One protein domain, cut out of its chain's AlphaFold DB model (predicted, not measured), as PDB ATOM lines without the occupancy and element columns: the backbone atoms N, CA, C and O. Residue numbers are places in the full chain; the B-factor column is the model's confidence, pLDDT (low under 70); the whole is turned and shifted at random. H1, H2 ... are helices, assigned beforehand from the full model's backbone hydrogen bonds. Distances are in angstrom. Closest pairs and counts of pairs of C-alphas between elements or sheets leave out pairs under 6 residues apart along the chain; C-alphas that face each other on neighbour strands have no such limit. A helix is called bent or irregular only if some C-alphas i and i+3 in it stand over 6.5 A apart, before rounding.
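AT A GLANCE: This is residues 220 to 307 of the 307 residues of the protein "SnoaL-like domain-containing protein" of Guillardia theta (strain CCMP2712) (UniProt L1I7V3). Two helical hairpins, H1 with H2 and H3 with H4, pack face to face as two layers, with the helices of one crossing those of the other nearly at right angles. H4 makes the long axis, and residues 276 to 283, of which 282 to 283 belong to H4, stick out at one end. The printed part has 88 residues with four named helices, in the order H1, H2, H3, H4, and no named strand; the class is all helix. It is compact, with a radius of gyration of the C-alphas of 12.7 A, and spans 40 by 30 by 17 A.

IN THESE COORDINATES: H1, residues 220 to 234, begins at C-alpha 220 (49.467, 45.068, 7.177) and is 21.0 A long. H2, residues 240 to 256, is 24.7 A long. H3, residues 262 to 275, is 19.2 A long and irregular, with C-alphas 270 and 273 7.0 A apart. H4, residues 282 to 305, is 34.8 A long and ends at C-alpha 305 (34.069, 40.877, 31.663).

HOW THE PARTS SIT: The hairpin of H1 and H2 has a shallow tilt of 13 degrees, opposite ways; its closest C-alphas, of Ser 233 and Arg 243, are 6.6 A apart. With residues 221 to 225 alone H1 touches H3, about perpendicular at 82 degrees; the closest C-alphas, of Ala 225 and Tyr 267, are 5.5 A apart. H2 touches H4 with residues 242 to 246 alone, at 82 degrees, about perpendicular; the closest C-alphas, of Asp 242 and Ala 300, are 5.2 A apart. H3 and H4 form a hairpin at a shallow tilt of 6 degrees, opposite ways, with the C-alphas of Val 271 and Leu 288 closest at 5.7 A. Each O i to N i+4 pair is within hydrogen-bond range in H1 and H4, against 12 of 13 in H2 and 7 of 10 in H3.

THE WHOLE: The C-alphas farthest apart, of Lys 278 and Asp 307, are 41.1 A apart. The printed part has no cut and no long link. Confidence is under 70 at residues 257 to 258, 275 to 283 and 306 to 307.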
ATOM      1  N   SER A 220      48.227  44.693   6.480       73.38
ATOM      2  CA  SER A 220      49.467  45.068   7.177       73.38
ATOM      3  C   SER A 220      49.255  45.573   8.611       73.38
ATOM      4  O   SER A 220      50.178  45.525   9.419       73.38
ATOM      5  N   VAL A 221      48.068  46.093   8.925       82.44
ATOM      6  CA  VAL A 221      47.693  46.588  10.256       82.44
ATOM      7  C   VAL A 221      47.351  45.417  11.168       82.44
ATOM      8  O   VAL A 221      47.837  45.366  12.295       82.44
ATOM      9  N   THR A 222      46.601  44.439  10.655       87.88
ATOM     10  CA  THR A 222      46.316  43.175  11.347       87.88
ATOM     11  C   THR A 222      47.610  42.442  11.697       87.88
ATOM     12  O   THR A 222      47.831  42.087  12.856       87.88
ATOM     13  N   ASP A 223      48.511  42.280  10.722       86.56
ATOM     14  CA  ASP A 223      49.806  41.628  10.937       86.56
ATOM     15  C   ASP A 223      50.656  42.375  11.975       86.56
ATOM     16  O   ASP A 223      51.245  41.763  12.872       86.56
ATOM     17  N   GLY A 224      50.679  43.710  11.899       88.44
ATOM     18  CA  GLY A 224      51.383  44.558  12.855       88.44
ATOM     19  C   GLY A 224      50.831  44.444  14.280       88.44
ATOM     20  O   GLY A 224      51.605  44.272  15.222       88.44
ATOM     21  N   ALA A 225      49.506  44.452  14.440       91.56
ATOM     22  CA  ALA A 225      48.850  44.294  15.736       91.56
ATOM     23  C   ALA A 225      49.190  42.940  16.373       91.56
ATOM     24  O   ALA A 225      49.542  42.868  17.553       91.56
ATOM     25  N   ILE A 226      49.163  41.863  15.579       92.69
ATOM     26  CA  ILE A 226      49.537  40.520  16.035       92.69
ATOM     27  C   ILE A 226      50.994  40.495  16.508       92.69
ATOM     28  O   ILE A 226      51.285  39.929  17.566       92.69
ATOM     29  N   LEU A 227      51.916  41.087  15.744       91.06
ATOM     30  CA  LEU A 227      53.332  41.138  16.107       91.06
ATOM     31  C   LEU A 227      53.559  41.940  17.392       91.06
ATOM     32  O   LEU A 227      54.211  41.434  18.305       91.06
ATOM     33  N   ALA A 228      52.954  43.121  17.518       92.75
ATOM     34  CA  ALA A 228      53.089  43.961  18.704       92.75
ATOM     35  C   ALA A 228      52.555  43.272  19.970       92.75
ATOM     36  O   ALA A 228      53.221  43.262  21.006       92.75
ATOM     37  N   VAL A 229      51.395  42.608  19.895       96.06
ATOM     38  CA  VAL A 229      50.851  41.835  21.027       96.06
ATOM     39  C   VAL A 229      51.781  40.672  21.409       96.06
ATOM     40  O   VAL A 229      51.987  40.415  22.601       96.06
ATOM     41  N   LYS A 230      52.394  39.982  20.432       94.31
ATOM     42  CA  LYS A 230      53.401  38.936  20.705       94.31
ATOM     43  C   LYS A 230      54.626  39.506  21.412       94.31
ATOM     44  O   LYS A 230      55.062  38.926  22.404       94.31
ATOM     45  N   GLU A 231      55.165  40.621  20.929       92.44
ATOM     46  CA  GLU A 231      56.337  41.271  21.522       92.44
ATOM     47  C   GLU A 231      56.072  41.714  22.962       92.44
ATOM     48  O   GLU A 231      56.855  41.395  23.858       92.44
ATOM     49  N   LEU A 232      54.936  42.367  23.215       94.62
ATOM     50  CA  LEU A 232      54.548  42.816  24.552       94.62
ATOM     51  C   LEU A 232      54.354  41.649  25.528       94.62
ATOM     52  O   LEU A 232      54.769  41.731  26.686       94.62
ATOM     53  N   SER A 233      53.765  40.544  25.068       95.38
ATOM     54  CA  SER A 233      53.629  39.337  25.887       95.38
ATOM     55  C   SER A 233      54.983  38.682  26.176       95.38
ATOM     56  O   SER A 233      55.260  38.347  27.325       95.38
ATOM     57  N   ASN A 234      55.862  38.563  25.175       93.19
ATOM     58  CA  ASN A 234      57.210  38.010  25.352       93.19
ATOM     59  C   ASN A 234      58.073  38.871  26.287       93.19
ATOM     60  O   ASN A 234      58.890  38.339  27.033       93.19
ATOM     61  N   ALA A 235      57.862  40.188  26.285       91.75
ATOM     62  CA  ALA A 235      58.494  41.124  27.210       91.75
ATOM     63  C   ALA A 235      57.890  41.094  28.633       91.75
ATOM     64  O   ALA A 235      58.310  41.873  29.486       91.75
ATOM     65  N   GLY A 236      56.895  40.237  28.899       93.56
ATOM     66  CA  GLY A 236      56.238  40.112  30.206       93.56
ATOM     67  C   GLY A 236      55.297  41.269  30.554       93.56
ATOM     68  O   GLY A 236      54.917  41.427  31.711       93.56
ATOM     69  N   ARG A 237      54.929  42.095  29.571       95.44
ATOM     70  CA  ARG A 237      54.099  43.293  29.770       95.44
ATOM     71  C   ARG A 237      52.602  43.028  29.639       95.44
ATOM     72  O   ARG A 237      51.799  43.804  30.155       95.44
ATOM     73  N   LEU A 238      52.250  41.942  28.956       96.50
ATOM     74  CA  LEU A 238      50.900  41.389  28.865       96.50
ATOM     75  C   LEU A 238      50.907  39.962  29.409       96.50
ATOM     76  O   LEU A 238      51.826  39.190  29.117       96.50
ATOM     77  N   SER A 239      49.876  39.599  30.171       95.69
ATOM     78  CA  SER A 239      49.747  38.234  30.675       95.69
ATOM     79  C   SER A 239      49.393  37.257  29.544       95.69
ATOM     80  O   SER A 239      48.852  37.636  28.502       95.69
ATOM     81  N   SER A 240      49.646  35.959  29.752       93.56
ATOM     82  CA  SER A 240      49.223  34.913  28.805       93.56
ATOM     83  C   SER A 240      47.705  34.896  28.584       93.56
ATOM     84  O   SER A 240      47.249  34.516  27.500       93.56
ATOM     85  N   LYS A 241      46.929  35.321  29.594       93.81
ATOM     86  CA  LYS A 241      45.473  35.457  29.506       93.81
ATOM     87  C   LYS A 241      45.105  36.617  28.582       93.81
ATOM     88  O   LYS A 241      44.378  36.392  27.619       93.81
ATOM     89  N   ASP A 242      45.685  37.799  28.802       95.62
ATOM     90  CA  ASP A 242      45.425  38.989  27.977       95.62
ATOM     91  C   ASP A 242      45.761  38.728  26.510       95.62
ATOM     92  O   ASP A 242      44.963  39.015  25.624       95.62
ATOM     93  N   ARG A 243      46.909  38.090  26.247       96.00
ATOM     94  CA  ARG A 243      47.308  37.709  24.885       96.00
ATOM     95  C   ARG A 243      46.251  36.846  24.194       96.00
ATOM     96  O   ARG A 243      45.982  37.037  23.014       96.00
ATOM     97  N   THR A 244      45.692  35.874  24.913       96.00
ATOM     98  CA  THR A 244      44.688  34.957  24.356       96.00
ATOM     99  C   THR A 244      43.409  35.703  23.991       96.00
ATOM    100  O   THR A 244      42.930  35.549  22.872       96.00
ATOM    101  N   LEU A 245      42.923  36.561  24.892       96.06
ATOM    102  CA  LEU A 245      41.717  37.366  24.677       96.06
ATOM    103  C   LEU A 245      41.876  38.323  23.491       96.06
ATOM    104  O   LEU A 245      41.020  38.377  22.614       96.06
ATOM    105  N   LEU A 246      43.011  39.021  23.409       96.31
ATOM    106  CA  LEU A 246      43.300  39.947  22.311       96.31
ATOM    107  C   LEU A 246      43.402  39.223  20.959       96.31
ATOM    108  O   LEU A 246      42.937  39.733  19.945       96.31
ATOM    109  N   PHE A 247      43.963  38.010  20.912       95.38
ATOM    110  CA  PHE A 247      43.962  37.221  19.675       95.38
ATOM    111  C   PHE A 247      42.577  36.698  19.301       95.38
ATOM    112  O   PHE A 247      42.256  36.662  18.116       95.38
ATOM    113  N   GLN A 248      41.755  36.311  20.274       93.19
ATOM    114  CA  GLN A 248      40.368  35.929  20.011       93.19
ATOM    115  C   GLN A 248      39.568  37.107  19.445       93.19
ATOM    116  O   GLN A 248      38.830  36.913  18.480       93.19
ATOM    117  N   ASP A 249      39.773  38.318  19.971       93.12
ATOM    118  CA  ASP A 249      39.190  39.559  19.449       93.12
ATOM    119  C   ASP A 249      39.568  39.784  17.978       93.12
ATOM    120  O   ASP A 249      38.683  39.898  17.128       93.12
ATOM    121  N   ILE A 250      40.866  39.733  17.650       91.75
ATOM    122  CA  ILE A 250      41.354  39.889  16.268       91.75
ATOM    123  C   ILE A 250      40.759  38.816  15.344       91.75
ATOM    124  O   ILE A 250      40.196  39.136  14.300       91.75
ATOM    125  N   VAL A 251      40.838  37.535  15.719       88.94
ATOM    126  CA  VAL A 251      40.374  36.421  14.870       88.94
ATOM    127  C   VAL A 251      38.855  36.460  14.663       88.94
ATOM    128  O   VAL A 251      38.378  36.207  13.556       88.94
ATOM    129  N   SER A 252      38.090  36.791  15.707       86.94
ATOM    130  CA  SER A 252      36.626  36.888  15.647       86.94
ATOM    131  C   SER A 252      36.170  37.958  14.655       86.94
ATOM    132  O   SER A 252      35.226  37.725  13.900       86.94
ATOM    133  N   HIS A 253      36.857  39.102  14.606       84.69
ATOM    134  CA  HIS A 253      36.520  40.194  13.692       84.69
ATOM    135  C   HIS A 253      37.083  39.973  12.282       84.69
ATOM    136  O   HIS A 253      36.361  40.180  11.306       84.69
ATOM    137  N   HIS A 254      38.297  39.428  12.154       79.81
ATOM    138  CA  HIS A 254      38.889  39.097  10.854       79.81
ATOM    139  C   HIS A 254      38.028  38.097  10.065       79.81
ATOM    140  O   HIS A 254      37.769  38.296   8.880       79.81
ATOM    141  N   ASN A 255      37.497  37.066  10.732       74.00
ATOM    142  CA  ASN A 255      36.609  36.081  10.102       74.00
ATOM    143  C   ASN A 255      35.242  36.657   9.695       74.00
ATOM    144  O   ASN A 255      34.588  36.106   8.810       74.00
ATOM    145  N   LYS A 256      34.787  37.739  10.341       74.44
ATOM    146  CA  LYS A 256      33.516  38.409  10.021       74.44
ATOM    147  C   LYS A 256      33.645  39.373   8.841       74.44
ATOM    148  O   LYS A 256      32.632  39.677   8.222       74.44
ATOM    149  N   GLY A 257      34.855  39.847   8.527       62.09
ATOM    150  CA  GLY A 257      35.178  40.591   7.303       62.09
ATOM    151  C   GLY A 257      34.452  41.928   7.102       62.09
ATOM    152  O   GLY A 257      34.548  42.498   6.019       62.09
ATOM    153  N   MET A 258      33.716  42.424   8.103       63.94
ATOM    154  CA  MET A 258      32.951  43.677   8.007       63.94
ATOM    155  C   MET A 258      33.475  44.784   8.931       63.94
ATOM    156  O   MET A 258      33.249  45.956   8.637       63.94
ATOM    157  N   GLU A 259      34.204  44.441   9.999       77.69
ATOM    158  CA  GLU A 259      34.677  45.389  11.016       77.69
ATOM    159  C   GLU A 259      36.068  44.994  11.525       77.69
ATOM    160  O   GLU A 259      36.393  43.808  11.604       77.69
ATOM    161  N   ALA A 260      36.893  45.987  11.854       84.25
ATOM    162  CA  ALA A 260      38.168  45.763  12.528       84.25
ATOM    163  C   ALA A 260      37.953  45.529  14.030       84.25
ATOM    164  O   ALA A 260      37.090  46.155  14.645       84.25
ATOM    165  N   SER A 261      38.765  44.661  14.632       90.81
ATOM    166  CA  SER A 261      38.739  44.447  16.079       90.81
ATOM    167  C   SER A 261      39.183  45.696  16.844       90.81
ATOM    168  O   SER A 261      39.924  46.546  16.337       90.81
ATOM    169  N   ARG A 262      38.794  45.787  18.119       93.00
ATOM    170  CA  ARG A 262      39.243  46.879  19.000       93.00
ATOM    171  C   ARG A 262      40.759  46.879  19.153       93.00
ATOM    172  O   ARG A 262      41.366  47.945  19.239       93.00
ATOM    173  N   THR A 263      41.361  45.693  19.147       94.12
ATOM    174  CA  THR A 263      42.813  45.528  19.198       94.12
ATOM    175  C   THR A 263      43.497  46.088  17.946       94.12
ATOM    176  O   THR A 263      44.483  46.817  18.067       94.12
ATOM    177  N   GLU A 264      42.968  45.818  16.750       92.44
ATOM    178  CA  GLU A 264      43.516  46.359  15.495       92.44
ATOM    179  C   GLU A 264      43.346  47.876  15.398       92.44
ATOM    180  O   GLU A 264      44.277  48.572  14.998       92.44
ATOM    181  N   ILE A 265      42.193  48.405  15.820       91.06
ATOM    182  CA  ILE A 265      41.942  49.852  15.854       91.06
ATOM    183  C   ILE A 265      42.924  50.545  16.806       91.06
ATOM    184  O   ILE A 265      43.502  51.575  16.457       91.06
ATOM    185  N   ALA A 266      43.146  49.978  17.995       93.12
ATOM    186  CA  ALA A 266      44.117  50.513  18.943       93.12
ATOM    187  C   ALA A 266      45.534  50.519  18.351       93.12
ATOM    188  O   ALA A 266      46.242  51.518  18.472       93.12
ATOM    189  N   TYR A 267      45.932  49.444  17.665       93.31
ATOM    190  CA  TYR A 267      47.238  49.370  17.015       93.31
ATOM    191  C   TYR A 267      47.382  50.391  15.877       93.31
ATOM    192  O   TYR A 267      48.411  51.059  15.783       93.31
ATOM    193  N   GLU A 268      46.355  50.560  15.043       89.69
ATOM    194  CA  GLU A 268      46.361  51.548  13.960       89.69
ATOM    195  C   GLU A 268      46.569  52.966  14.499       89.69
ATOM    196  O   GLU A 268      47.444  53.701  14.037       89.69
ATOM    197  N   LEU A 269      45.777  53.333  15.510       89.62
ATOM    198  CA  LEU A 269      45.749  54.685  16.055       89.62
ATOM    199  C   LEU A 269      46.985  55.028  16.882       89.62
ATOM    200  O   LEU A 269      47.400  56.185  16.860       89.62
ATOM    201  N   LEU A 270      47.543  54.062  17.615       90.50
ATOM    202  CA  LEU A 270      48.639  54.301  18.557       90.50
ATOM    203  C   LEU A 270      50.008  53.955  17.975       90.50
ATOM    204  O   LEU A 270      51.005  54.510  18.419       90.50
ATOM    205  N   VAL A 271      50.080  53.073  16.977       89.25
ATOM    206  CA  VAL A 271      51.357  52.578  16.450       89.25
ATOM    207  C   VAL A 271      51.442  52.767  14.939       89.25
ATOM    208  O   VAL A 271      52.254  53.567  14.472       89.25
ATOM    209  N   ALA A 272      50.614  52.063  14.161       85.31
ATOM    210  CA  ALA A 272      50.819  51.905  12.718       85.31
ATOM    211  C   ALA A 272      50.827  53.240  11.959       85.31
ATOM    212  O   ALA A 272      51.709  53.469  11.125       85.31
ATOM    213  N   ARG A 273      49.928  54.168  12.320       82.12
ATOM    214  CA  ARG A 273      49.849  55.515  11.733       82.12
ATOM    215  C   ARG A 273      51.150  56.318  11.864       82.12
ATOM    216  O   ARG A 273      51.393  57.228  11.073       82.12
ATOM    217  N   PHE A 274      51.999  55.980  12.831       77.75
ATOM    218  CA  PHE A 274      53.261  56.669  13.096       77.75
ATOM    219  C   PHE A 274      54.492  55.944  12.529       77.75
ATOM    220  O   PHE A 274      55.541  56.574  12.389       77.75
ATOM    221  N   LEU A 275      54.373  54.670  12.128       69.62
ATOM    222  CA  LEU A 275      55.485  53.879  11.571       69.62
ATOM    223  C   LEU A 275      55.899  54.300  10.153       69.62
ATOM    224  O   LEU A 275      57.047  54.102   9.765       69.62
ATOM    225  N   GLY A 276      54.987  54.897   9.380       53.84
ATOM    226  CA  GLY A 276      55.252  55.365   8.010       53.84
ATOM    227  C   GLY A 276      56.051  56.672   7.916       53.84
ATOM    228  O   GLY A 276      56.395  57.109   6.817       53.84
ATOM    229  N   SER A 277      56.348  57.318   9.047       47.94
ATOM    230  CA  SER A 277      57.105  58.569   9.090       47.94
ATOM    231  C   SER A 277      58.606  58.283   9.207       47.94
ATOM    232  O   SER A 277      59.021  57.482  10.036       47.94
ATOM    233  N   LYS A 278      59.465  58.960   8.427       43.12
ATOM    234  CA  LYS A 278      60.942  58.764   8.403       43.12
ATOM    235  C   LYS A 278      61.666  59.079   9.732       43.12
ATOM    236  O   LYS A 278      62.892  59.109   9.777       43.12
ATOM    237  N   MET A 279      60.924  59.342  10.802       48.81
ATOM    238  CA  MET A 279      61.374  59.956  12.050       48.81
ATOM    239  C   MET A 279      61.276  59.012  13.262       48.81
ATOM    240  O   MET A 279      61.316  59.455  14.408       48.81
ATOM    241  N   VAL A 280      61.126  57.708  13.024       50.31
ATOM    242  CA  VAL A 280      60.987  56.709  14.086       50.31
ATOM    243  C   VAL A 280      62.351  56.434  14.734       50.31
ATOM    244  O   VAL A 280      63.122  55.584  14.296       50.31
ATOM    245  N   VAL A 281      62.659  57.177  15.799       55.12
ATOM    246  CA  VAL A 281      63.762  56.864  16.722       55.12
ATOM    247  C   VAL A 281      63.293  55.748  17.666       55.12
ATOM    248  O   VAL A 281      62.145  55.760  18.109       55.12
ATOM    249  N   SER A 282      64.159  54.789  18.010       60.38
ATOM    250  CA  SER A 282      63.798  53.604  18.819       60.38
ATOM    251  C   SER A 282      63.125  53.928  20.161       60.38
ATOM    252  O   SER A 282      62.301  53.154  20.644       60.38
ATOM    253  N   THR A 283      63.429  55.083  20.755       61.22
ATOM    254  CA  THR A 283      62.786  55.561  21.985       61.22
ATOM    255  C   THR A 283      61.310  55.904  21.776       61.22
ATOM    256  O   THR A 283      60.492  55.546  22.615       61.22
ATOM    257  N   TYR A 284      60.952  56.515  20.642       72.75
ATOM    258  CA  TYR A 284      59.564  56.871  20.326       72.75
ATOM    259  C   TYR A 284      58.719  55.622  20.061       72.75
ATOM    260  O   TYR A 284      57.596  55.522  20.531       72.75
ATOM    261  N   MET A 285      59.299  54.609  19.407       77.75
ATOM    262  CA  MET A 285      58.649  53.299  19.255       77.75
ATOM    263  C   MET A 285      58.267  52.676  20.584       77.75
ATOM    264  O   MET A 285      57.204  52.076  20.705       77.75
ATOM    265  N   LYS A 286      59.148  52.805  21.578       81.31
ATOM    266  CA  LYS A 286      58.890  52.267  22.903       81.31
ATOM    267  C   LYS A 286      57.707  52.977  23.559       81.31
ATOM    268  O   LYS A 286      56.846  52.287  24.075       81.31
ATOM    269  N   GLU A 287      57.635  54.305  23.471       85.00
ATOM    270  CA  GLU A 287      56.504  55.087  24.000       85.00
ATOM    271  C   GLU A 287      55.177  54.711  23.316       85.00
ATOM    272  O   GLU A 287      54.201  54.426  23.999       85.00
ATOM    273  N   LEU A 288      55.152  54.588  21.983       87.50
ATOM    274  CA  LEU A 288      53.949  54.156  21.254       87.50
ATOM    275  C   LEU A 288      53.501  52.738  21.649       87.50
ATOM    276  O   LEU A 288      52.310  52.466  21.800       87.50
ATOM    277  N   LEU A 289      54.458  51.821  21.834       90.06
ATOM    278  CA  LEU A 289      54.176  50.469  22.321       90.06
ATOM    279  C   LEU A 289      53.772  50.452  23.800       90.06
ATOM    280  O   LEU A 289      53.073  49.528  24.214       90.06
ATOM    281  N   ASP A 290      54.194  51.439  24.594       91.38
ATOM    282  CA  ASP A 290      53.761  51.606  25.979       91.38
ATOM    283  C   ASP A 290      52.281  51.992  26.038       91.38
ATOM    284  O   ASP A 290      51.505  51.288  26.688       91.38
ATOM    285  N   ASP A 291      51.877  53.002  25.265       91.88
ATOM    286  CA  ASP A 291      50.478  53.430  25.154       91.88
ATOM    287  C   ASP A 291      49.589  52.305  24.603       91.88
ATOM    288  O   ASP A 291      48.511  52.015  25.133       91.88
ATOM    289  N   PHE A 292      50.066  51.602  23.569       96.12
ATOM    290  CA  PHE A 292      49.368  50.437  23.030       96.12
ATOM    291  C   PHE A 292      49.236  49.313  24.069       96.12
ATOM    292  O   PHE A 292      48.173  48.706  24.190       96.12
ATOM    293  N   CYS A 293      50.278  49.057  24.865       96.62
ATOM    294  CA  CYS A 293      50.250  48.040  25.914       96.62
ATOM    295  C   CYS A 293      49.198  48.339  26.985       96.62
ATOM    296  O   CYS A 293      48.479  47.427  27.404       96.62
ATOM    297  N   ASP A 294      49.085  49.590  27.420       95.31
ATOM    298  CA  ASP A 294      48.089  49.972  28.417       95.31
ATOM    299  C   ASP A 294      46.669  49.871  27.858       95.31
ATOM    300  O   ASP A 294      45.782  49.324  28.523       95.31
ATOM    301  N   GLN A 295      46.471  50.248  26.593       97.38
ATOM    302  CA  GLN A 295      45.189  50.056  25.922       97.38
ATOM    303  C   GLN A 295      44.832  48.568  25.762       97.38
ATOM    304  O   GLN A 295      43.681  48.185  25.981       97.38
ATOM    305  N   CYS A 296      45.805  47.705  25.458       97.12
ATOM    306  CA  CYS A 296      45.615  46.254  25.404       97.12
ATOM    307  C   CYS A 296      45.134  45.673  26.740       97.12
ATOM    308  O   CYS A 296      44.268  44.802  26.736       97.12
ATOM    309  N   LYS A 297      45.643  46.154  27.884       96.31
ATOM    310  CA  LYS A 297      45.184  45.692  29.208       96.31
ATOM    311  C   LYS A 297      43.728  46.071  29.466       96.31
ATOM    312  O   LYS A 297      42.977  45.270  30.015       96.31
ATOM    313  N   ILE A 298      43.323  47.275  29.058       95.62
ATOM    314  CA  ILE A 298      41.935  47.739  29.185       95.62
ATOM    315  C   ILE A 298      41.013  46.887  28.310       95.62
ATOM    316  O   ILE A 298      39.993  46.402  28.791       95.62
ATOM    317  N   ILE A 299      41.394  46.667  27.047       95.31
ATOM    318  CA  ILE A 299      40.621  45.841  26.111       95.31
ATOM    319  C   ILE A 299      40.512  44.406  26.635       95.31
ATOM    320  O   ILE A 299      39.415  43.868  26.681       95.31
ATOM    321  N   ALA A 300      41.614  43.798  27.081       95.06
ATOM    322  CA  ALA A 300      41.603  42.440  27.621       95.06
ATOM    323  C   ALA A 300      40.727  42.317  28.876       95.06
ATOM    324  O   ALA A 300      39.990  41.341  29.013       95.06
ATOM    325  N   LYS A 301      40.764  43.313  29.769       94.12
ATOM    326  CA  LYS A 301      39.886  43.358  30.940       94.12
ATOM    327  C   LYS A 301      38.415  43.372  30.522       94.12
ATOM    328  O   LYS A 301      37.658  42.530  30.988       94.12
ATOM    329  N   ASP A 302      38.046  44.267  29.613       93.62
ATOM    330  CA  ASP A 302      36.671  44.408  29.123       93.62
ATOM    331  C   ASP A 302      36.198  43.152  28.367       93.62
ATOM    332  O   ASP A 302      35.098  42.659  28.590       93.62
ATOM    333  N   LEU A 303      37.054  42.543  27.540       91.62
ATOM    334  CA  LEU A 303      36.759  41.258  26.894       91.62
ATOM    335  C   LEU A 303      36.532  40.143  27.921       91.62
ATOM    336  O   LEU A 303      35.642  39.327  27.738       91.62
ATOM    337  N   SER A 304      37.295  40.129  29.018       90.44
ATOM    338  CA  SER A 304      37.127  39.131  30.081       90.44
ATOM    339  C   SER A 304      35.890  39.337  30.958       90.44
ATOM    340  O   SER A 304      35.516  38.417  31.678       90.44
ATOM    341  N   GLU A 305      35.306  40.539  30.945       85.31
ATOM    342  CA  GLU A 305      34.069  40.877  31.663       85.31
ATOM    343  C   GLU A 305      32.815  40.603  30.811       85.31
ATOM    344  O   GLU A 305      31.720  40.504  31.361       85.31
ATOM    345  N   ASN A 306      32.980  40.458  29.491       69.25
ATOM    346  CA  ASN A 306      31.906  40.209  28.526       69.25
ATOM    347  C   ASN A 306      31.856  38.752  28.000       69.25
ATOM    348  O   ASN A 306      30.996  38.455  27.169       69.25
ATOM    349  N   ASP A 307      32.754  37.879  28.470       56.22
ATOM    350  CA  ASP A 307      32.775  36.414  28.255       56.22
ATOM    351  C   ASP A 307      32.035  35.673  29.388       56.22
ATOM    352  O   ASP A 307      31.301  34.699  29.091       56.22
TER     353      ASP A 307